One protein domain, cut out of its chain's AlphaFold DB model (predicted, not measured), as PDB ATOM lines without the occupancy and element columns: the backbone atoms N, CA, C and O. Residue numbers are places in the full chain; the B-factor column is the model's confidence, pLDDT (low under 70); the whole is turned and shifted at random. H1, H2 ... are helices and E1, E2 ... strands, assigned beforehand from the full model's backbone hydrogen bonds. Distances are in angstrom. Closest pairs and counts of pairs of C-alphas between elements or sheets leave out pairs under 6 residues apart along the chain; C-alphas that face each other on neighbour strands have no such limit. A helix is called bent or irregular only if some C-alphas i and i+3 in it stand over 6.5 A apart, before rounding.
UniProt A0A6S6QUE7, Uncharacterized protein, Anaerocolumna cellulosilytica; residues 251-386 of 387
ATOM      1  N   GLY A 251     -55.723 -15.696  -5.826       51.44
ATOM      2  CA  GLY A 251     -55.157 -16.989  -6.212       51.44
ATOM      3  C   GLY A 251     -53.629 -16.972  -6.298       51.44
ATOM      4  O   GLY A 251     -53.025 -17.778  -7.013       51.44
ATOM      5  N   TRP A 252     -52.978 -16.025  -5.620       60.00
ATOM      6  CA  TRP A 252     -51.585 -15.730  -5.894       60.00
ATOM      7  C   TRP A 252     -50.638 -16.791  -5.339       60.00
ATOM      8  O   TRP A 252     -50.454 -16.976  -4.134       60.00
ATOM      9  N   ARG A 253     -49.931 -17.428  -6.267       54.56
ATOM     10  CA  ARG A 253     -48.601 -17.989  -6.037       54.56
ATOM     11  C   ARG A 253     -47.616 -16.949  -6.570       54.56
ATOM     12  O   ARG A 253     -47.798 -16.528  -7.709       54.56
ATOM     13  N   PRO A 254     -46.634 -16.497  -5.774       58.19
ATOM     14  CA  PRO A 254     -45.859 -17.297  -4.833       58.19
ATOM     15  C   PRO A 254     -45.688 -16.625  -3.448       58.19
ATOM     16  O   PRO A 254     -44.669 -15.990  -3.175       58.19
ATOM     17  N   PHE A 255     -46.668 -16.787  -2.554       73.00
ATOM     18  CA  PHE A 255     -46.598 -16.279  -1.177       73.00
ATOM     19  C   PHE A 255     -46.571 -17.409  -0.145       73.00
ATOM     20  O   PHE A 255     -47.505 -18.220  -0.068       73.00
ATOM     21  N   ILE A 256     -45.536 -17.403   0.695       75.38
ATOM     22  CA  ILE A 256     -45.428 -18.263   1.873       75.38
ATOM     23  C   ILE A 256     -45.917 -17.467   3.087       75.38
ATOM     24  O   ILE A 256     -45.297 -16.472   3.473       75.38
ATOM     25  N   LEU A 257     -47.027 -17.912   3.678       71.06
ATOM     26  CA  LEU A 257     -47.613 -17.357   4.903       71.06
ATOM     27  C   LEU A 257     -47.293 -18.289   6.068       71.06
ATOM     28  O   LEU A 257     -47.408 -19.503   5.934       71.06
ATOM     29  N   SER A 258     -46.881 -17.743   7.209       60.25
ATOM     30  CA  SER A 258     -46.355 -18.533   8.329       60.25
ATOM     31  C   SER A 258     -47.425 -19.212   9.198       60.25
ATOM     32  O   SER A 258     -47.240 -19.306  10.411       60.25
ATOM     33  N   ASP A 259     -48.516 -19.706   8.615       58.53
ATOM     34  CA  ASP A 259     -49.403 -20.633   9.320       58.53
ATOM     35  C   ASP A 259     -48.830 -22.044   9.159       58.53
ATOM     36  O   ASP A 259     -48.988 -22.725   8.145       58.53
ATOM     37  N   ILE A 260     -48.086 -22.463  10.184       48.47
ATOM     38  CA  ILE A 260     -47.214 -23.651  10.206       48.47
ATOM     39  C   ILE A 260     -47.981 -24.961   9.909       48.47
ATOM     40  O   ILE A 260     -47.366 -25.974   9.570       48.47
ATOM     41  N   TYR A 261     -49.313 -24.942   9.994       47.12
ATOM     42  CA  TYR A 261     -50.177 -26.119   9.890       47.12
ATOM     43  C   TYR A 261     -50.721 -26.403   8.484       47.12
ATOM     44  O   TYR A 261     -51.209 -27.506   8.252       47.12
ATOM     45  N   THR A 262     -50.614 -25.464   7.538       55.78
ATOM     46  CA  THR A 262     -51.187 -25.618   6.182       55.78
ATOM     47  C   THR A 262     -50.173 -25.479   5.050       55.78
ATOM     48  O   THR A 262     -50.545 -25.570   3.882       55.78
ATOM     49  N   LEU A 263     -48.896 -25.245   5.363       66.00
ATOM     50  CA  LEU A 263     -47.850 -25.171   4.344       66.00
ATOM     51  C   LEU A 263     -47.508 -26.559   3.811       66.00
ATOM     52  O   LEU A 263     -47.308 -27.502   4.580       66.00
ATOM     53  N   ASP A 264     -47.358 -26.654   2.491       76.88
ATOM     54  CA  ASP A 264     -46.702 -27.814   1.911       76.88
ATOM     55  C   ASP A 264     -45.229 -27.881   2.353       76.88
ATOM     56  O   ASP A 264     -44.637 -26.923   2.867       76.88
ATOM     57  N   GLU A 265     -44.624 -29.053   2.184       81.06
ATOM     58  CA  GLU A 265     -43.268 -29.311   2.660       81.06
ATOM     59  C   GLU A 265     -42.226 -28.360   2.040       81.06
ATOM     60  O   GLU A 265     -41.266 -27.970   2.711       81.06
ATOM     61  N   LYS A 266     -42.415 -27.926   0.785       83.94
ATOM     62  CA  LYS A 266     -41.472 -27.028   0.096       83.94
ATOM     63  C   LYS A 266     -41.542 -25.619   0.662       83.94
ATOM     64  O   LYS A 266     -40.498 -25.005   0.907       83.94
ATOM     65  N   ASP A 267     -42.751 -25.126   0.888       83.81
ATOM     66  CA  ASP A 267     -42.985 -23.811   1.469       83.81
ATOM     67  C   ASP A 267     -42.483 -23.759   2.911       83.81
ATOM     68  O   ASP A 267     -41.752 -22.835   3.275       83.81
ATOM     69  N   LYS A 268     -42.756 -24.799   3.709       86.75
ATOM     70  CA  LYS A 268     -42.249 -24.916   5.084       86.75
ATOM     71  C   LYS A 268     -40.721 -24.924   5.140       86.75
ATOM     72  O   LYS A 268     -40.122 -24.208   5.946       86.75
ATOM     73  N   ASN A 269     -40.072 -25.700   4.272       87.50
ATOM     74  CA  ASN A 269     -38.612 -25.761   4.206       87.50
ATOM     75  C   ASN A 269     -38.006 -24.427   3.754       87.50
ATOM     76  O   ASN A 269     -37.004 -23.985   4.317       87.50
ATOM     77  N   THR A 270     -38.629 -23.762   2.778       87.00
ATOM     78  CA  THR A 270     -38.187 -22.443   2.306       87.00
ATOM     79  C   THR A 270     -38.355 -21.382   3.392       87.00
ATOM     80  O   THR A 270     -37.429 -20.608   3.627       87.00
ATOM     81  N   TYR A 271     -39.481 -21.383   4.110       89.12
ATOM     82  CA  TYR A 271     -39.720 -20.486   5.239       89.12
ATOM     83  C   TYR A 271     -38.642 -20.625   6.316       89.12
ATOM     84  O   TYR A 271     -38.011 -19.639   6.693       89.12
ATOM     85  N   ASN A 272     -38.379 -21.855   6.769       88.38
ATOM     86  CA  ASN A 272     -37.369 -22.125   7.794       88.38
ATOM     87  C   ASN A 272     -35.966 -21.717   7.334       88.38
ATOM     88  O   ASN A 272     -35.206 -21.133   8.105       88.38
ATOM     89  N   TYR A 273     -35.629 -21.987   6.071       88.44
ATOM     90  CA  TYR A 273     -34.360 -21.563   5.493       88.44
ATOM     91  C   TYR A 273     -34.211 -20.040   5.508       88.44
ATOM     92  O   TYR A 273     -33.187 -19.537   5.968       88.44
ATOM     93  N   VAL A 274     -35.222 -19.299   5.049       88.00
ATOM     94  CA  VAL A 274     -35.199 -17.830   5.061       88.00
ATOM     95  C   VAL A 274     -35.091 -17.314   6.494       88.00
ATOM     96  O   VAL A 274     -34.177 -16.548   6.787       88.00
ATOM     97  N   LYS A 275     -35.940 -17.796   7.409       88.94
ATOM     98  CA  LYS A 275     -35.942 -17.384   8.818       88.94
ATOM     99  C   LYS A 275     -34.575 -17.569   9.490       88.94
ATOM    100  O   LYS A 275     -34.141 -16.680  10.208       88.94
ATOM    101  N   ASN A 276     -33.880 -18.676   9.222       87.94
ATOM    102  CA  ASN A 276     -32.570 -18.964   9.821       87.94
ATOM    103  C   ASN A 276     -31.414 -18.132   9.236       87.94
ATOM    104  O   ASN A 276     -30.357 -18.053   9.857       87.94
ATOM    105  N   ASN A 277     -31.578 -17.556   8.042       87.62
ATOM    106  CA  ASN A 277     -30.548 -16.746   7.379       87.62
ATOM    107  C   ASN A 277     -30.768 -15.232   7.545       87.62
ATOM    108  O   ASN A 277     -29.862 -14.449   7.255       87.62
ATOM    109  N   LEU A 278     -31.951 -14.815   7.998       88.81
ATOM    110  CA  LEU A 278     -32.244 -13.423   8.323       88.81
ATOM    111  C   LEU A 278     -31.736 -13.067   9.722       88.81
ATOM    112  O   LEU A 278     -31.783 -13.875  10.647       88.81
ATOM    113  N   LYS A 279     -31.275 -11.825   9.881       89.00
ATOM    114  CA  LYS A 279     -30.921 -11.245  11.181       89.00
ATOM    115  C   LYS A 279     -32.085 -10.375  11.639       89.00
ATOM    116  O   LYS A 279     -32.087  -9.179  11.372       89.00
ATOM    117  N   LEU A 280     -33.084 -11.012  12.238       89.69
ATOM    118  CA  LEU A 280     -34.279 -10.348  12.758       89.69
ATOM    119  C   LEU A 280     -34.051  -9.901  14.207       89.69
ATOM    120  O   LEU A 280     -33.370 -10.596  14.966       89.69
ATOM    121  N   GLU A 281     -34.614  -8.753  14.577       89.56
ATOM    122  CA  GLU A 281     -34.716  -8.337  15.983       89.56
ATOM    123  C   GLU A 281     -35.675  -9.264  16.758       89.56
ATOM    124  O   GLU A 281     -36.461 -10.000  16.163       89.56
ATOM    125  N   GLU A 282     -35.612  -9.255  18.093       87.31
ATOM    126  CA  GLU A 282     -36.378 -10.188  18.945       87.31
ATOM    127  C   GLU A 282     -37.904 -10.062  18.767       87.31
ATOM    128  O   GLU A 282     -38.621 -11.058  18.807       87.31
ATOM    129  N   ASP A 283     -38.388  -8.850  18.506       88.62
ATOM    130  CA  ASP A 283     -39.788  -8.502  18.236       88.62
ATOM    131  C   ASP A 283     -40.096  -8.355  16.730       88.62
ATOM    132  O   ASP A 283     -41.177  -7.888  16.341       88.62
ATOM    133  N   GLU A 284     -39.151  -8.719  15.856       91.56
ATOM    134  CA  GLU A 284     -39.351  -8.707  14.412       91.56
ATOM    135  C   GLU A 284     -39.871 -10.054  13.906       91.56
ATOM    136  O   GLU A 284     -39.230 -11.101  13.994       91.56
ATOM    137  N   GLU A 285     -41.049 -10.013  13.297       91.19
ATOM    138  CA  GLU A 285     -41.768 -11.185  12.832       91.19
ATOM    139  C   GLU A 285     -42.034 -11.117  11.328       91.19
ATOM    140  O   GLU A 285     -42.498 -10.104  10.802       91.19
ATOM    141  N   ILE A 286     -41.805 -12.234  10.630       91.38
ATOM    142  CA  ILE A 286     -42.140 -12.380   9.209       91.38
ATOM    143  C   ILE A 286     -43.664 -12.394   9.052       91.38
ATOM    144  O   ILE A 286     -44.345 -13.236   9.640       91.38
ATOM    145  N   VAL A 287     -44.189 -11.490   8.227       90.06
ATOM    146  CA  VAL A 287     -45.598 -11.465   7.814       90.06
ATOM    147  C   VAL A 287     -45.782 -12.376   6.605       90.06
ATOM    148  O   VAL A 287     -46.610 -13.283   6.638       90.06
ATOM    149  N   TYR A 288     -44.970 -12.200   5.560       89.06
ATOM    150  CA  TYR A 288     -44.958 -13.114   4.419       89.06
ATOM    151  C   TYR A 288     -43.621 -13.114   3.676       89.06
ATOM    152  O   TYR A 288     -42.828 -12.175   3.761       89.06
ATOM    153  N   ILE A 289     -43.392 -14.177   2.904       88.62
ATOM    154  CA  ILE A 289     -42.257 -14.299   1.982       88.62
ATOM    155  C   ILE A 289     -42.802 -14.406   0.560       88.62
ATOM    156  O   ILE A 289     -43.620 -15.285   0.283       88.62
ATOM    157  N   HIS A 290     -42.325 -13.550  -0.346       86.88
ATOM    158  CA  HIS A 290     -42.582 -13.695  -1.779       86.88
ATOM    159  C   HIS A 290     -41.480 -14.541  -2.407       86.88
ATOM    160  O   HIS A 290     -40.337 -14.086  -2.532       86.88
ATOM    161  N   ALA A 291     -41.801 -15.785  -2.759       81.31
ATOM    162  CA  ALA A 291     -40.798 -16.738  -3.210       81.31
ATOM    163  C   ALA A 291     -41.333 -17.892  -4.054       81.31
ATOM    164  O   ALA A 291     -42.203 -18.637  -3.608       81.31
ATOM    165  N   PHE A 292     -40.717 -18.142  -5.212       79.75
ATOM    166  CA  PHE A 292     -40.980 -19.365  -5.971       79.75
ATOM    167  C   PHE A 292     -40.205 -20.542  -5.369       79.75
ATOM    168  O   PHE A 292     -38.974 -20.609  -5.455       79.75
ATOM    169  N   THR A 293     -40.911 -21.467  -4.719       80.25
ATOM    170  CA  THR A 293     -40.277 -22.519  -3.921       80.25
ATOM    171  C   THR A 293     -39.715 -23.663  -4.765       80.25
ATOM    172  O   THR A 293     -40.272 -24.086  -5.781       80.25
ATOM    173  N   SER A 294     -38.553 -24.177  -4.356       82.69
ATOM    174  CA  SER A 294     -37.902 -25.346  -4.951       82.69
ATOM    175  C   SER A 294     -37.918 -26.521  -3.971       82.69
ATOM    176  O   SER A 294     -38.169 -26.352  -2.783       82.69
ATOM    177  N   GLN A 295     -37.607 -27.733  -4.445       82.56
ATOM    178  CA  GLN A 295     -37.391 -28.872  -3.540       82.56
ATOM    179  C   GLN A 295     -36.212 -28.646  -2.585       82.56
ATOM    180  O   GLN A 295     -36.189 -29.194  -1.490       82.56
ATOM    181  N   LYS A 296     -35.227 -27.851  -3.015       85.06
ATOM    182  CA  LYS A 296     -34.090 -27.446  -2.193       85.06
ATOM    183  C   LYS A 296     -34.269 -25.981  -1.792       85.06
ATOM    184  O   LYS A 296     -34.255 -25.141  -2.696       85.06
ATOM    185  N   PRO A 297     -34.449 -25.651  -0.504       83.69
ATOM    186  CA  PRO A 297     -34.849 -24.308  -0.091       83.69
ATOM    187  C   PRO A 297     -33.823 -23.223  -0.455       83.69
ATOM    188  O   PRO A 297     -34.200 -22.105  -0.794       83.69
ATOM    189  N   GLU A 298     -32.530 -23.552  -0.516       83.00
ATOM    190  CA  GLU A 298     -31.467 -22.643  -0.963       83.00
ATOM    191  C   GLU A 298     -31.571 -22.262  -2.455       83.00
ATOM    192  O   GLU A 298     -31.040 -21.235  -2.906       83.00
ATOM    193  N   LYS A 299     -32.282 -23.084  -3.239       82.56
ATOM    194  CA  LYS A 299     -32.558 -22.852  -4.661       82.56
ATOM    195  C   LYS A 299     -33.871 -22.110  -4.908       82.56
ATOM    196  O   LYS A 299     -34.063 -21.669  -6.040       82.56
ATOM    197  N   SER A 300     -34.736 -21.957  -3.903       80.94
ATOM    198  CA  SER A 300     -35.986 -21.193  -4.012       80.94
ATOM    199  C   SER A 300     -35.698 -19.758  -4.443       80.94
ATOM    200  O   SER A 300     -34.693 -19.180  -4.027       80.94
ATOM    201  N   ASP A 301     -36.536 -19.183  -5.301       80.31
ATOM    202  CA  ASP A 301     -36.352 -17.819  -5.789       80.31
ATOM    203  C   ASP A 301     -37.029 -16.816  -4.863       80.31
ATOM    204  O   ASP A 301     -38.200 -16.499  -5.036       80.31
ATOM    205  N   ILE A 302     -36.309 -16.388  -3.823       83.44
ATOM    206  CA  ILE A 302     -36.801 -15.397  -2.861       83.44
ATOM    207  C   ILE A 302     -36.665 -14.005  -3.475       83.44
ATOM    208  O   ILE A 302     -35.538 -13.548  -3.674       83.44
ATOM    209  N   SER A 303     -37.785 -13.336  -3.736       85.44
ATOM    210  CA  SER A 303     -37.776 -11.954  -4.222       85.44
ATOM    211  C   SER A 303     -37.637 -10.979  -3.053       85.44
ATOM    212  O   SER A 303     -36.724 -10.156  -3.032       85.44
ATOM    213  N   PHE A 304     -38.506 -11.093  -2.047       89.00
ATOM    214  CA  PHE A 304     -38.441 -10.272  -0.839       89.00
ATOM    215  C   PHE A 304     -39.216 -10.902   0.326       89.00
ATOM    216  O   PHE A 304     -39.975 -11.860   0.156       89.00
ATOM    217  N   VAL A 305     -39.016 -10.348   1.519       91.31
ATOM    218  CA  VAL A 305     -39.680 -10.732   2.766       91.31
ATOM    219  C   VAL A 305     -40.280  -9.482   3.394       91.31
ATOM    220  O   VAL A 305     -39.568  -8.498   3.590       91.31
ATOM    221  N   LEU A 306     -41.570  -9.519   3.717       92.88
ATOM    222  CA  LEU A 306     -42.201  -8.483   4.529       92.88
ATOM    223  C   LEU A 306     -42.213  -8.946   5.984       92.88
ATOM    224  O   LEU A 306     -42.764 -10.004   6.301       92.88
ATOM    225  N   THR A 307     -41.623  -8.151   6.869       93.62
ATOM    226  CA  THR A 307     -41.756  -8.304   8.320       93.62
ATOM    227  C   THR A 307     -42.651  -7.203   8.870       93.62
ATOM    228  O   THR A 307     -43.033  -6.275   8.159       93.62
ATOM    229  N   ASN A 308     -42.973  -7.269  10.157       91.81
ATOM    230  CA  ASN A 308     -43.634  -6.158  10.832       91.81
ATOM    231  C   ASN A 308     -42.767  -4.881  10.890       91.81
ATOM    232  O   ASN A 308     -43.335  -3.824  11.142       91.81
ATOM    233  N   LYS A 309     -41.437  -4.945  10.677       92.62
ATOM    234  CA  LYS A 309     -40.489  -3.808  10.769       92.62
ATOM    235  C   LYS A 309     -39.875  -3.357   9.452       92.62
ATOM    236  O   LYS A 309     -39.594  -2.164   9.306       92.62
ATOM    237  N   ASN A 310     -39.652  -4.276   8.525       94.25
ATOM    238  CA  ASN A 310     -38.841  -4.060   7.341       94.25
ATOM    239  C   ASN A 310     -39.454  -4.731   6.110       94.25
ATOM    240  O   ASN A 310     -40.038  -5.814   6.178       94.25
ATOM    241  N   LEU A 311     -39.212  -4.120   4.955       93.31
ATOM    242  CA  LEU A 311     -39.212  -4.813   3.678       93.31
ATOM    243  C   LEU A 311     -37.774  -5.244   3.390       93.31
ATOM    244  O   LEU A 311     -36.886  -4.413   3.182       93.31
ATOM    245  N   ILE A 312     -37.540  -6.551   3.421       92.44
ATOM    246  CA  ILE A 312     -36.217  -7.140   3.253       92.44
ATOM    247  C   ILE A 312     -36.092  -7.656   1.825       92.44
ATOM    248  O   ILE A 312     -36.819  -8.565   1.418       92.44
ATOM    249  N   THR A 313     -35.157  -7.103   1.060       89.19
ATOM    250  CA  THR A 313     -34.956  -7.448  -0.351       89.19
ATOM    251  C   THR A 313     -33.607  -8.112  -0.598       89.19
ATOM    252  O   THR A 313     -32.675  -8.022   0.209       89.19
ATOM    253  N   VAL A 314     -33.499  -8.793  -1.740       78.62
ATOM    254  CA  VAL A 314     -32.244  -9.363  -2.233       78.62
ATOM    255  C   VAL A 314     -32.060  -8.975  -3.692       78.62
ATOM    256  O   VAL A 314     -32.957  -9.171  -4.505       78.62
ATOM    257  N   PHE A 315     -30.877  -8.462  -4.028       67.69
ATOM    258  CA  PHE A 315     -30.573  -8.038  -5.394       67.69
ATOM    259  C   PHE A 315     -30.419  -9.216  -6.359       67.69
ATOM    260  O   PHE A 315     -30.970  -9.182  -7.450       67.69
ATOM    261  N   ASN A 316     -29.681 -10.264  -5.980       69.56
ATOM    262  CA  ASN A 316     -29.448 -11.415  -6.854       69.56
ATOM    263  C   ASN A 316     -29.156 -12.713  -6.072       69.56
ATOM    264  O   ASN A 316     -28.898 -12.720  -4.865       69.56
ATOM    265  N   LYS A 317     -29.138 -13.846  -6.791       67.50
ATOM    266  CA  LYS A 317     -28.916 -15.190  -6.217       67.50
ATOM    267  C   LYS A 317     -27.567 -15.351  -5.502       67.50
ATOM    268  O   LYS A 317     -27.497 -16.132  -4.554       67.50
ATOM    269  N   LYS A 318     -26.511 -14.639  -5.921       68.62
ATOM    270  CA  LYS A 318     -25.187 -14.701  -5.271       68.62
ATOM    271  C   LYS A 318     -25.190 -13.973  -3.930       68.62
ATOM    272  O   LYS A 318     -24.642 -14.490  -2.960       68.62
ATOM    273  N   ASP A 319     -25.827 -12.809  -3.856       72.25
ATOM    274  CA  ASP A 319     -25.962 -12.055  -2.609       72.25
ATOM    275  C   ASP A 319     -26.797 -12.829  -1.580       72.25
ATOM    276  O   ASP A 319     -26.411 -12.901  -0.413       72.25
ATOM    277  N   ARG A 320     -27.832 -13.553  -2.032       66.44
ATOM    278  CA  ARG A 320     -28.617 -14.467  -1.184       66.44
ATOM    279  C   ARG A 320     -27.774 -15.549  -0.512       66.44
ATOM    280  O   ARG A 320     -27.904 -15.770   0.686       66.44
ATOM    281  N   GLN A 321     -26.929 -16.241  -1.280       66.12
ATOM    282  CA  GLN A 321     -26.090 -17.333  -0.763       66.12
ATOM    283  C   GLN A 321     -25.062 -16.847   0.263       66.12
ATOM    284  O   GLN A 321     -24.645 -17.616   1.121       66.12
ATOM    285  N   ASN A 322     -24.692 -15.568   0.195       69.69
ATOM    286  CA  ASN A 322     -23.777 -14.928   1.133       69.69
ATOM    287  C   ASN A 322     -24.500 -14.216   2.292       69.69
ATOM    288  O   ASN A 322     -23.851 -13.502   3.057       69.69
ATOM    289  N   GLY A 323     -25.828 -14.350   2.404       67.12
ATOM    290  CA  GLY A 323     -26.625 -13.701   3.448       67.12
ATOM    291  C   GLY A 323     -26.678 -12.171   3.343       67.12
ATOM    292  O   GLY A 323     -26.881 -11.489   4.348       67.12
ATOM    293  N   LYS A 324     -26.460 -11.608   2.149       78.62
ATOM    294  CA  LYS A 324     -26.516 -10.162   1.906       78.62
ATOM    295  C   LYS A 324     -27.945  -9.748   1.563       78.62
ATOM    296  O   LYS A 324     -28.368  -9.820   0.410       78.62
ATOM    297  N   TYR A 325     -28.661  -9.308   2.588       85.88
ATOM    298  CA  TYR A 325     -30.012  -8.763   2.496       85.88
ATOM    299  C   TYR A 325     -29.989  -7.246   2.693       85.88
ATOM    300  O   TYR A 325     -29.167  -6.731   3.456       85.88
ATOM    301  N   VAL A 326     -30.898  -6.538   2.026       88.38
ATOM    302  CA  VAL A 326     -31.129  -5.106   2.243       88.38
ATOM    303  C   VAL A 326     -32.377  -4.953   3.100       88.38
ATOM    304  O   VAL A 326     -33.449  -5.405   2.711       88.38
ATOM    305  N   TYR A 327     -32.231  -4.323   4.262       91.88
ATOM    306  CA  TYR A 327     -33.317  -4.087   5.210       91.88
ATOM    307  C   TYR A 327     -33.799  -2.652   5.026       91.88
ATOM    308  O   TYR A 327     -33.054  -1.713   5.308       91.88
ATOM    309  N   THR A 328     -35.017  -2.485   4.514       92.19
ATOM    310  CA  THR A 328     -35.629  -1.162   4.352       92.19
ATOM    311  C   THR A 328     -36.726  -0.993   5.403       92.19
ATOM    312  O   THR A 328     -37.719  -1.721   5.327       92.19
ATOM    313  N   PRO A 329     -36.581  -0.071   6.372       93.19
ATOM    314  CA  PRO A 329     -37.594   0.145   7.404       93.19
ATOM    315  C   PRO A 329     -38.952   0.517   6.807       93.19
ATOM    316  O   PRO A 329     -39.018   1.339   5.897       93.19
ATOM    317  N   LEU A 330     -40.051  -0.017   7.348       93.12
ATOM    318  CA  LEU A 330     -41.388   0.319   6.835       93.12
ATOM    319  C   LEU A 330     -41.719   1.811   6.966       93.12
ATOM    320  O   LEU A 330     -42.421   2.352   6.121       93.12
ATOM    321  N   ALA A 331     -41.161   2.498   7.967       89.25
ATOM    322  CA  ALA A 331     -41.406   3.920   8.212       89.25
ATOM    323  C   ALA A 331     -40.920   4.853   7.084       89.25
ATOM    324  O   ALA A 331     -41.350   6.002   7.027       89.25
ATOM    325  N   VAL A 332     -40.022   4.384   6.206       89.19
ATOM    326  CA  VAL A 332     -39.543   5.152   5.041       89.19
ATOM    327  C   VAL A 332     -40.238   4.749   3.734       89.19
ATOM    328  O   VAL A 332     -39.900   5.254   2.664       89.19
ATOM    329  N   LEU A 333     -41.171   3.798   3.808       89.31
ATOM    330  CA  LEU A 333     -41.868   3.238   2.661       89.31
ATOM    331  C   LEU A 333     -43.273   3.816   2.542       89.31
ATOM    332  O   LEU A 333     -44.088   3.743   3.463       89.31
ATOM    333  N   ASN A 334     -43.562   4.344   1.357       82.94
ATOM    334  CA  ASN A 334     -44.793   5.041   1.039       82.94
ATOM    335  C   ASN A 334     -45.325   4.494  -0.292       82.94
ATOM    336  O   ASN A 334     -44.562   4.102  -1.174       82.94
ATOM    337  N   ARG A 335     -46.638   4.565  -0.522       78.69
ATOM    338  CA  ARG A 335     -47.222   4.140  -1.810       78.69
ATOM    339  C   ARG A 335     -46.579   4.834  -3.023       78.69
ATOM    340  O   ARG A 335     -46.503   4.250  -4.095       78.69
ATOM    341  N   SER A 336     -46.112   6.072  -2.851       82.12
ATOM    342  CA  SER A 336     -45.500   6.875  -3.913       82.12
ATOM    343  C   SER A 336     -44.071   6.474  -4.275       82.12
ATOM    344  O   SER A 336     -43.636   6.825  -5.365       82.12
ATOM    345  N   ASN A 337     -43.331   5.790  -3.393       87.50
ATOM    346  CA  ASN A 337     -41.939   5.418  -3.666       87.50
ATOM    347  C   ASN A 337     -41.734   3.934  -3.959       87.50
ATOM    348  O   ASN A 337     -40.650   3.566  -4.401       87.50
ATOM    349  N   ILE A 338     -42.759   3.101  -3.782       89.50
ATOM    350  CA  ILE A 338     -42.749   1.700  -4.196       89.50
ATOM    351  C   ILE A 338     -43.356   1.601  -5.587       89.50
ATOM    352  O   ILE A 338     -44.492   2.015  -5.812       89.50
ATOM    353  N   THR A 339     -42.627   1.025  -6.538       90.88
ATOM    354  CA  THR A 339     -43.187   0.760  -7.865       90.88
ATOM    355  C   THR A 339     -42.772  -0.599  -8.388       90.88
ATOM    356  O   THR A 339     -41.621  -1.004  -8.256       90.88
ATOM    357  N   LEU A 340     -43.711  -1.289  -9.024       87.31
ATOM    358  CA  LEU A 340     -43.469  -2.553  -9.696       87.31
ATOM    359  C   LEU A 340     -43.573  -2.335 -11.209       87.31
ATOM    360  O   LEU A 340     -44.565  -1.796 -11.696       87.31
ATOM    361  N   LYS A 341     -42.534  -2.699 -11.962       85.44
ATOM    362  CA  LYS A 341     -42.483  -2.480 -13.419       85.44
ATOM    363  C   LYS A 341     -41.925  -3.710 -14.122       85.44
ATOM    364  O   LYS A 341     -41.114  -4.438 -13.559       85.44
ATOM    365  N   GLU A 342     -42.346  -3.917 -15.363       83.94
ATOM    366  CA  GLU A 342     -41.703  -4.867 -16.271       83.94
ATOM    367  C   GLU A 342     -40.533  -4.166 -16.974       83.94
ATOM    368  O   GLU A 342     -40.725  -3.140 -17.627       83.94
ATOM    369  N   VAL A 343     -39.331  -4.717 -16.836       82.69
ATOM    370  CA  VAL A 343     -38.091  -4.240 -17.453       82.69
ATOM    371  C   VAL A 343     -37.416  -5.437 -18.109       82.69
ATOM    372  O   VAL A 343     -37.161  -6.436 -17.449       82.69
ATOM    373  N   GLU A 344     -37.163  -5.361 -19.417       81.75
ATOM    374  CA  GLU A 344     -36.461  -6.416 -20.172       81.75
ATOM    375  C   GLU A 344     -37.046  -7.836 -19.973       81.75
ATOM    376  O   GLU A 344     -36.326  -8.832 -19.965       81.75
ATOM    377  N   SER A 345     -38.377  -7.946 -19.869       75.50
ATOM    378  CA  SER A 345     -39.129  -9.197 -19.614       75.50
ATOM    379  C   SER A 345     -39.007  -9.766 -18.190       75.50
ATOM    380  O   SER A 345     -39.441 -10.888 -17.933       75.50
ATOM    381  N   ALA A 346     -38.449  -8.996 -17.255       76.25
ATOM    382  CA  ALA A 346     -38.426  -9.282 -15.828       76.25
ATOM    383  C   ALA A 346     -39.307  -8.284 -15.069       76.25
ATOM    384  O   ALA A 346     -39.316  -7.092 -15.368       76.25
ATOM    385  N   TYR A 347     -40.024  -8.737 -14.043       82.19
ATOM    386  CA  TYR A 347     -40.700  -7.817 -13.129       82.19
ATOM    387  C   TYR A 347     -39.723  -7.377 -12.040       82.19
ATOM    388  O   TYR A 347     -39.025  -8.207 -11.457       82.19
ATOM    389  N   MET A 348     -39.650  -6.083 -11.756       87.81
ATOM    390  CA  MET A 348     -38.694  -5.514 -10.806       87.81
ATOM    391  C   MET A 348     -39.394  -4.620  -9.789       87.81
ATOM    392  O   MET A 348     -40.305  -3.866 -10.146       87.81
ATOM    393  N   LEU A 349     -38.935  -4.690  -8.534       89.12
ATOM    394  CA  LEU A 349     -39.325  -3.753  -7.480       89.12
ATOM    395  C   LEU A 349     -38.388  -2.558  -7.484       89.12
ATOM    396  O   LEU A 349     -37.170  -2.729  -7.390       89.12
ATOM    397  N   PHE A 350     -38.967  -1.370  -7.484       90.19
ATOM    398  CA  PHE A 350     -38.271  -0.111  -7.296       90.19
ATOM    399  C   PHE A 350     -38.684   0.504  -5.963       90.19
ATOM    400  O   PHE A 350     -39.868   0.497  -5.622       90.19
ATOM    401  N   ILE A 351     -37.701   1.022  -5.228       88.75
ATOM    402  CA  ILE A 351     -37.908   1.866  -4.048       88.75
ATOM    403  C   ILE A 351     -37.103   3.142  -4.272       88.75
ATOM    404  O   ILE A 351     -35.885   3.054  -4.448       88.75
ATOM    405  N   ASP A 352     -37.787   4.287  -4.294       86.94
ATOM    406  CA  ASP A 352     -37.234   5.599  -4.672       86.94
ATOM    407  C   ASP A 352     -36.598   5.579  -6.074       86.94
ATOM    408  O   ASP A 352     -35.462   6.008  -6.270       86.94
ATOM    409  N   ASP A 353     -37.301   4.979  -7.044       83.69
ATOM    410  CA  ASP A 353     -36.850   4.767  -8.432       83.69
ATOM    411  C   ASP A 353     -35.543   3.963  -8.597       83.69
ATOM    412  O   ASP A 353     -35.096   3.719  -9.720       83.69
ATOM    413  N   ALA A 354     -34.958   3.463  -7.506       85.50
ATOM    414  CA  ALA A 354     -33.825   2.553  -7.534       85.50
ATOM    415  C   ALA A 354     -34.313   1.094  -7.531       85.50
ATOM    416  O   ALA A 354     -35.159   0.737  -6.704       85.50
ATOM    417  N   PRO A 355     -33.779   0.218  -8.402       83.88
ATOM    418  CA  PRO A 355     -34.129  -1.197  -8.379       83.88
ATOM    419  C   PRO A 355     -33.673  -1.817  -7.054       83.88
ATOM    420  O   PRO A 355     -32.554  -1.576  -6.608       83.88
ATOM    421  N   ARG A 356     -34.540  -2.602  -6.409       83.94
ATOM    422  CA  ARG A 356     -34.265  -3.280  -5.127       83.94
ATOM    423  C   ARG A 356     -34.396  -4.792  -5.185       83.94
ATOM    424  O   ARG A 356     -33.843  -5.471  -4.322       83.94
ATOM    425  N   VAL A 357     -35.147  -5.293  -6.162       80.00
ATOM    426  CA  VAL A 357     -35.357  -6.719  -6.414       80.00
ATOM    427  C   VAL A 357     -35.404  -6.941  -7.915       80.00
ATOM    428  O   VAL A 357     -36.191  -6.297  -8.617       80.00
ATOM    429  N   GLU A 358     -34.603  -7.887  -8.386       68.75
ATOM    430  CA  GLU A 358     -34.684  -8.412  -9.744       68.75
ATOM    431  C   GLU A 358     -35.629  -9.621  -9.774       68.75
ATOM    432  O   GLU A 358     -35.600 -10.460  -8.874       68.75
ATOM    433  N   ASN A 359     -36.437  -9.744 -10.831       71.19
ATOM    434  CA  ASN A 359     -37.283 -10.914 -11.099       71.19
ATOM    435  C   ASN A 359     -38.303 -11.248  -9.992       71.19
ATOM    436  O   ASN A 359     -38.355 -12.370  -9.480       71.19
ATOM    437  N   ILE A 360     -39.170 -10.294  -9.646       77.31
ATOM    438  CA  ILE A 360     -40.386 -10.604  -8.889       77.31
ATOM    439  C   ILE A 360     -41.201 -11.631  -9.667       77.31
ATOM    440  O   ILE A 360     -41.562 -11.433 -10.823       77.31
ATOM    441  N   SER A 361     -41.499 -12.748  -9.013       69.88
ATOM    442  CA  SER A 361     -42.318 -13.800  -9.609       69.88
ATOM    443  C   SER A 361     -43.792 -13.382  -9.600       69.88
ATOM    444  O   SER A 361     -44.418 -13.411  -8.547       69.88
ATOM    445  N   LEU A 362     -44.328 -12.986 -10.755       66.81
ATOM    446  CA  LEU A 362     -45.761 -12.762 -10.998       66.81
ATOM    447  C   LEU A 362     -46.230 -13.725 -12.095       66.81
ATOM    448  O   LEU A 362     -45.445 -14.066 -12.984       66.81
ATOM    449  N   ASN A 363     -47.500 -14.126 -12.082       61.62
ATOM    450  CA  ASN A 363     -48.068 -14.973 -13.135       61.62
ATOM    451  C   ASN A 363     -48.278 -14.187 -14.433       61.62
ATOM    452  O   ASN A 363     -48.200 -14.755 -15.522       61.62
ATOM    453  N   SER A 364     -48.560 -12.881 -14.344       66.94
ATOM    454  CA  SER A 364     -48.700 -12.027 -15.525       66.94
ATOM    455  C   SER A 364     -48.498 -10.539 -15.233       66.94
ATOM    456  O   SER A 364     -48.700 -10.072 -14.114       66.94
ATOM    457  N   LYS A 365     -48.225  -9.757 -16.285       68.31
ATOM    458  CA  LYS A 365     -48.168  -8.286 -16.237       68.31
ATOM    459  C   LYS A 365     -49.443  -7.644 -15.675       68.31
ATOM    460  O   LYS A 365     -49.381  -6.565 -15.095       68.31
ATOM    461  N   ARG A 366     -50.602  -8.296 -15.835       67.06
ATOM    462  CA  ARG A 366     -51.890  -7.787 -15.333       67.06
ATOM    463  C   ARG A 366     -51.937  -7.733 -13.803       67.06
ATOM    464  O   ARG A 366     -52.688  -6.935 -13.259       67.06
ATOM    465  N   GLU A 367     -51.118  -8.530 -13.118       64.94
ATOM    466  CA  GLU A 367     -51.073  -8.579 -11.652       64.94
ATOM    467  C   GLU A 367     -50.255  -7.435 -11.039       64.94
ATOM    468  O   GLU A 367     -50.356  -7.205  -9.839       64.94
ATOM    469  N   ILE A 368     -49.479  -6.688 -11.838       74.06
ATOM    470  CA  ILE A 368     -48.546  -5.671 -11.332       74.06
ATOM    471  C   ILE A 368     -49.246  -4.629 -10.454       74.06
ATOM    472  O   ILE A 368     -48.778  -4.336  -9.356       74.06
ATOM    473  N   SER A 369     -50.372  -4.090 -10.933       74.06
ATOM    474  CA  SER A 369     -51.098  -3.022 -10.237       74.06
ATOM    475  C   SER A 369     -51.657  -3.505  -8.901       74.06
ATOM    476  O   SER A 369     -51.401  -2.887  -7.870       74.06
ATOM    477  N   ALA A 370     -52.365  -4.636  -8.911       68.62
ATOM    478  CA  ALA A 370     -52.943  -5.218  -7.703       68.62
ATOM    479  C   ALA A 370     -51.852  -5.615  -6.695       68.62
ATOM    480  O   ALA A 370     -52.006  -5.421  -5.493       68.62
ATOM    481  N   TYR A 371     -50.715  -6.131  -7.171       75.12
ATOM    482  CA  TYR A 371     -49.609  -6.531  -6.304       75.12
ATOM    483  C   TYR A 371     -48.950  -5.335  -5.615       75.12
ATOM    484  O   TYR A 371     -48.703  -5.361  -4.408       75.12
ATOM    485  N   GLN A 372     -48.664  -4.276  -6.375       81.69
ATOM    486  CA  GLN A 372     -48.119  -3.039  -5.819       81.69
ATOM    487  C   GLN A 372     -49.077  -2.427  -4.793       81.69
ATOM    488  O   GLN A 372     -48.634  -1.900  -3.771       81.69
ATOM    489  N   GLU A 373     -50.377  -2.509  -5.061       77.25
ATOM    490  CA  GLU A 373     -51.423  -2.062  -4.154       77.25
ATOM    491  C   GLU A 373     -51.415  -2.838  -2.839       77.25
ATOM    492  O   GLU A 373     -51.227  -2.225  -1.794       77.25
ATOM    493  N   ILE A 374     -51.473  -4.169  -2.886       77.75
ATOM    494  CA  ILE A 374     -51.469  -5.010  -1.683       77.75
ATOM    495  C   ILE A 374     -50.201  -4.810  -0.854       77.75
ATOM    496  O   ILE A 374     -50.279  -4.663   0.363       77.75
ATOM    497  N   LEU A 375     -49.030  -4.741  -1.493       85.75
ATOM    498  CA  LEU A 375     -47.790  -4.440  -0.780       85.75
ATOM    499  C   LEU A 375     -47.867  -3.072  -0.079       85.75
ATOM    500  O   LEU A 375     -47.457  -2.951   1.073       85.75
ATOM    501  N   SER A 376     -48.414  -2.056  -0.750       85.38
ATOM    502  CA  SER A 376     -48.561  -0.711  -0.181       85.38
ATOM    503  C   SER A 376     -49.558  -0.680   0.978       85.38
ATOM    504  O   SER A 376     -49.270  -0.069   2.005       85.38
ATOM    505  N   ASP A 377     -50.696  -1.359   0.837       80.00
ATOM    506  CA  ASP A 377     -51.748  -1.422   1.852       80.00
ATOM    507  C   ASP A 377     -51.257  -2.162   3.102       80.00
ATOM    508  O   ASP A 377     -51.470  -1.701   4.223       80.00
ATOM    509  N   MET A 378     -50.491  -3.243   2.932       85.88
ATOM    510  CA  MET A 378     -49.870  -3.953   4.051       85.88
ATOM    511  C   MET A 378     -48.816  -3.121   4.779       85.88
ATOM    512  O   MET A 378     -48.749  -3.152   6.008       85.88
ATOM    513  N   ILE A 379     -47.992  -2.370   4.046       89.38
ATOM    514  CA  ILE A 379     -47.008  -1.463   4.648       89.38
ATOM    515  C   ILE A 379     -47.720  -0.352   5.421       89.38
ATOM    516  O   ILE A 379     -47.339  -0.055   6.554       89.38
ATOM    517  N   ALA A 380     -48.784   0.222   4.852       84.44
ATOM    518  CA  ALA A 380     -49.599   1.229   5.519       84.44
ATOM    519  C   ALA A 380     -50.251   0.675   6.794       84.44
ATOM    520  O   ALA A 380     -50.137   1.298   7.846       84.44
ATOM    521  N   PHE A 381     -50.853  -0.519   6.734       85.06
ATOM    522  CA  PHE A 381     -51.401  -1.219   7.898       85.06
ATOM    523  C   PHE A 381     -50.348  -1.386   9.002       85.06
ATOM    524  O   PHE A 381     -50.568  -0.990  10.140       85.06
ATOM    525  N   LEU A 382     -49.165  -1.908   8.670       88.25
ATOM    526  CA  LEU A 382     -48.101  -2.145   9.652       88.25
ATOM    527  C   LEU A 382     -47.518  -0.848  10.242       88.25
ATOM    528  O   LEU A 382     -47.118  -0.845  11.406       88.25
ATOM    529  N   ASN A 383     -47.486   0.248   9.478       83.75
ATOM    530  CA  ASN A 383     -47.053   1.564   9.959       83.75
ATOM    531  C   ASN A 383     -48.108   2.240  10.850       83.75
ATOM    532  O   ASN A 383     -47.767   2.763  11.908       83.75
ATOM    533  N   ASN A 384     -49.382   2.199  10.455       72.38
ATOM    534  CA  ASN A 384     -50.481   2.886  11.147       72.38
ATOM    535  C   ASN A 384     -50.797   2.300  12.529       72.38
ATOM    536  O   ASN A 384     -51.489   2.934  13.317       72.38
ATOM    537  N   ILE A 385     -50.316   1.090  12.820       64.62
ATOM    538  CA  ILE A 385     -50.562   0.382  14.085       64.62
ATOM    539  C   ILE A 385     -49.390   0.519  15.071       64.62
ATOM    540  O   ILE A 385     -49.462   0.073  16.213       64.62
ATOM    541  N   ARG A 386     -48.301   1.171  14.649       54.75
ATOM    542  CA  ARG A 386     -47.138   1.476  15.498       54.75
ATOM    543  C   ARG A 386     -47.205   2.838  16.180       54.75
ATOM    544  O   ARG A 386     -46.459   3.042  17.136       54.75
TER     545      ARG A 386
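This is residues 251 to 386 of the 387 residues of an uncharacterized protein of Anaerocolumna cellulosilytica (UniProt A0A6S6QUE7). A five-stranded sheet, E1 to E5, runs through the middle, with H1 across one face; over the other face come the long helix H3 and a small three-stranded sheet, E6 to E8. H3 spans both sheets, its residues 365 to 376 beside the small one and 375 to 383 beside the large one, and H2 is a short turn that only grazes the large sheet. The printed part has 136 residues, with three named helices and eight strands in the order E1 H1 E2 E3 E4 H2 E5 E6 E7 E8 H3; both sheets are antiparallel, and the class is mixed. It is compact and rounded, with a radius of gyration of the C-alphas of 14.1 A and spans of 37 by 36 by 31 A.

E1 is residues 255 to 257, beginning at C-alpha 255 (-46.598, -16.279, -1.177). H1, residues 265 to 277, is 18.5 A long. E2, residues 286 to 292, measures 16.8 A and E3, residues 301 to 307, 17.9 A. E4 is 310 to 313, H2 317 to 321 and E5 326 to 329. E6, residues 338 to 343, is 15.3 A long, E7, 346 to 351, is 16.2 A, and E8 is 354 to 357. H3, residues 365 to 384, measures 29.7 A and ends at C-alpha 384 (-50.481, 2.886, 11.147); it is irregular, with C-alphas 366 and 369 7.0 A apart.

The large sheet runs E1 E2 E3 E4 E5, and E2 E3 E4 form a meander, each strand the antiparallel neighbour of the one before. N 256 and O 289 are 2.9 A apart, N 290 and O 304 2.9 A, N 305 and O 312 2.8 A, and N 311 and O 328 2.9 A, each within hydrogen-bond range. H1 is on this sheet at a height of 9.0 A, across the strands; its closest C-alphas to E1 are Asp 267 and Ile 256, 6.1 A. H3 lies on the opposite face, along the strands. E6 E7 E8 form a second meander, with N 348 and O 341 2.8 A apart and N 356 and O 349 2.8 A. H3 is on this sheet too, over E6 at a height of 8.8 A; the closest C-alphas are Leu 340 and Gln 372, 6.1 A. E8 and E4 have 2 pairs of C-alphas within 8 A, the closest being those of Val 357 and Thr 313, 6.1 A apart. Every O i to N i+4 pair is within hydrogen-bond range in H1 and H2, and 14 of 16 in H3.

The C-alphas farthest apart, Glu 282 and Glu 344, are 39.3 A apart. The printed part has no cut and no long link. Its mean pLDDT is 80.3; 29 residues are under 70, among them 251 to 254, 258 to 263 and 361 to 367.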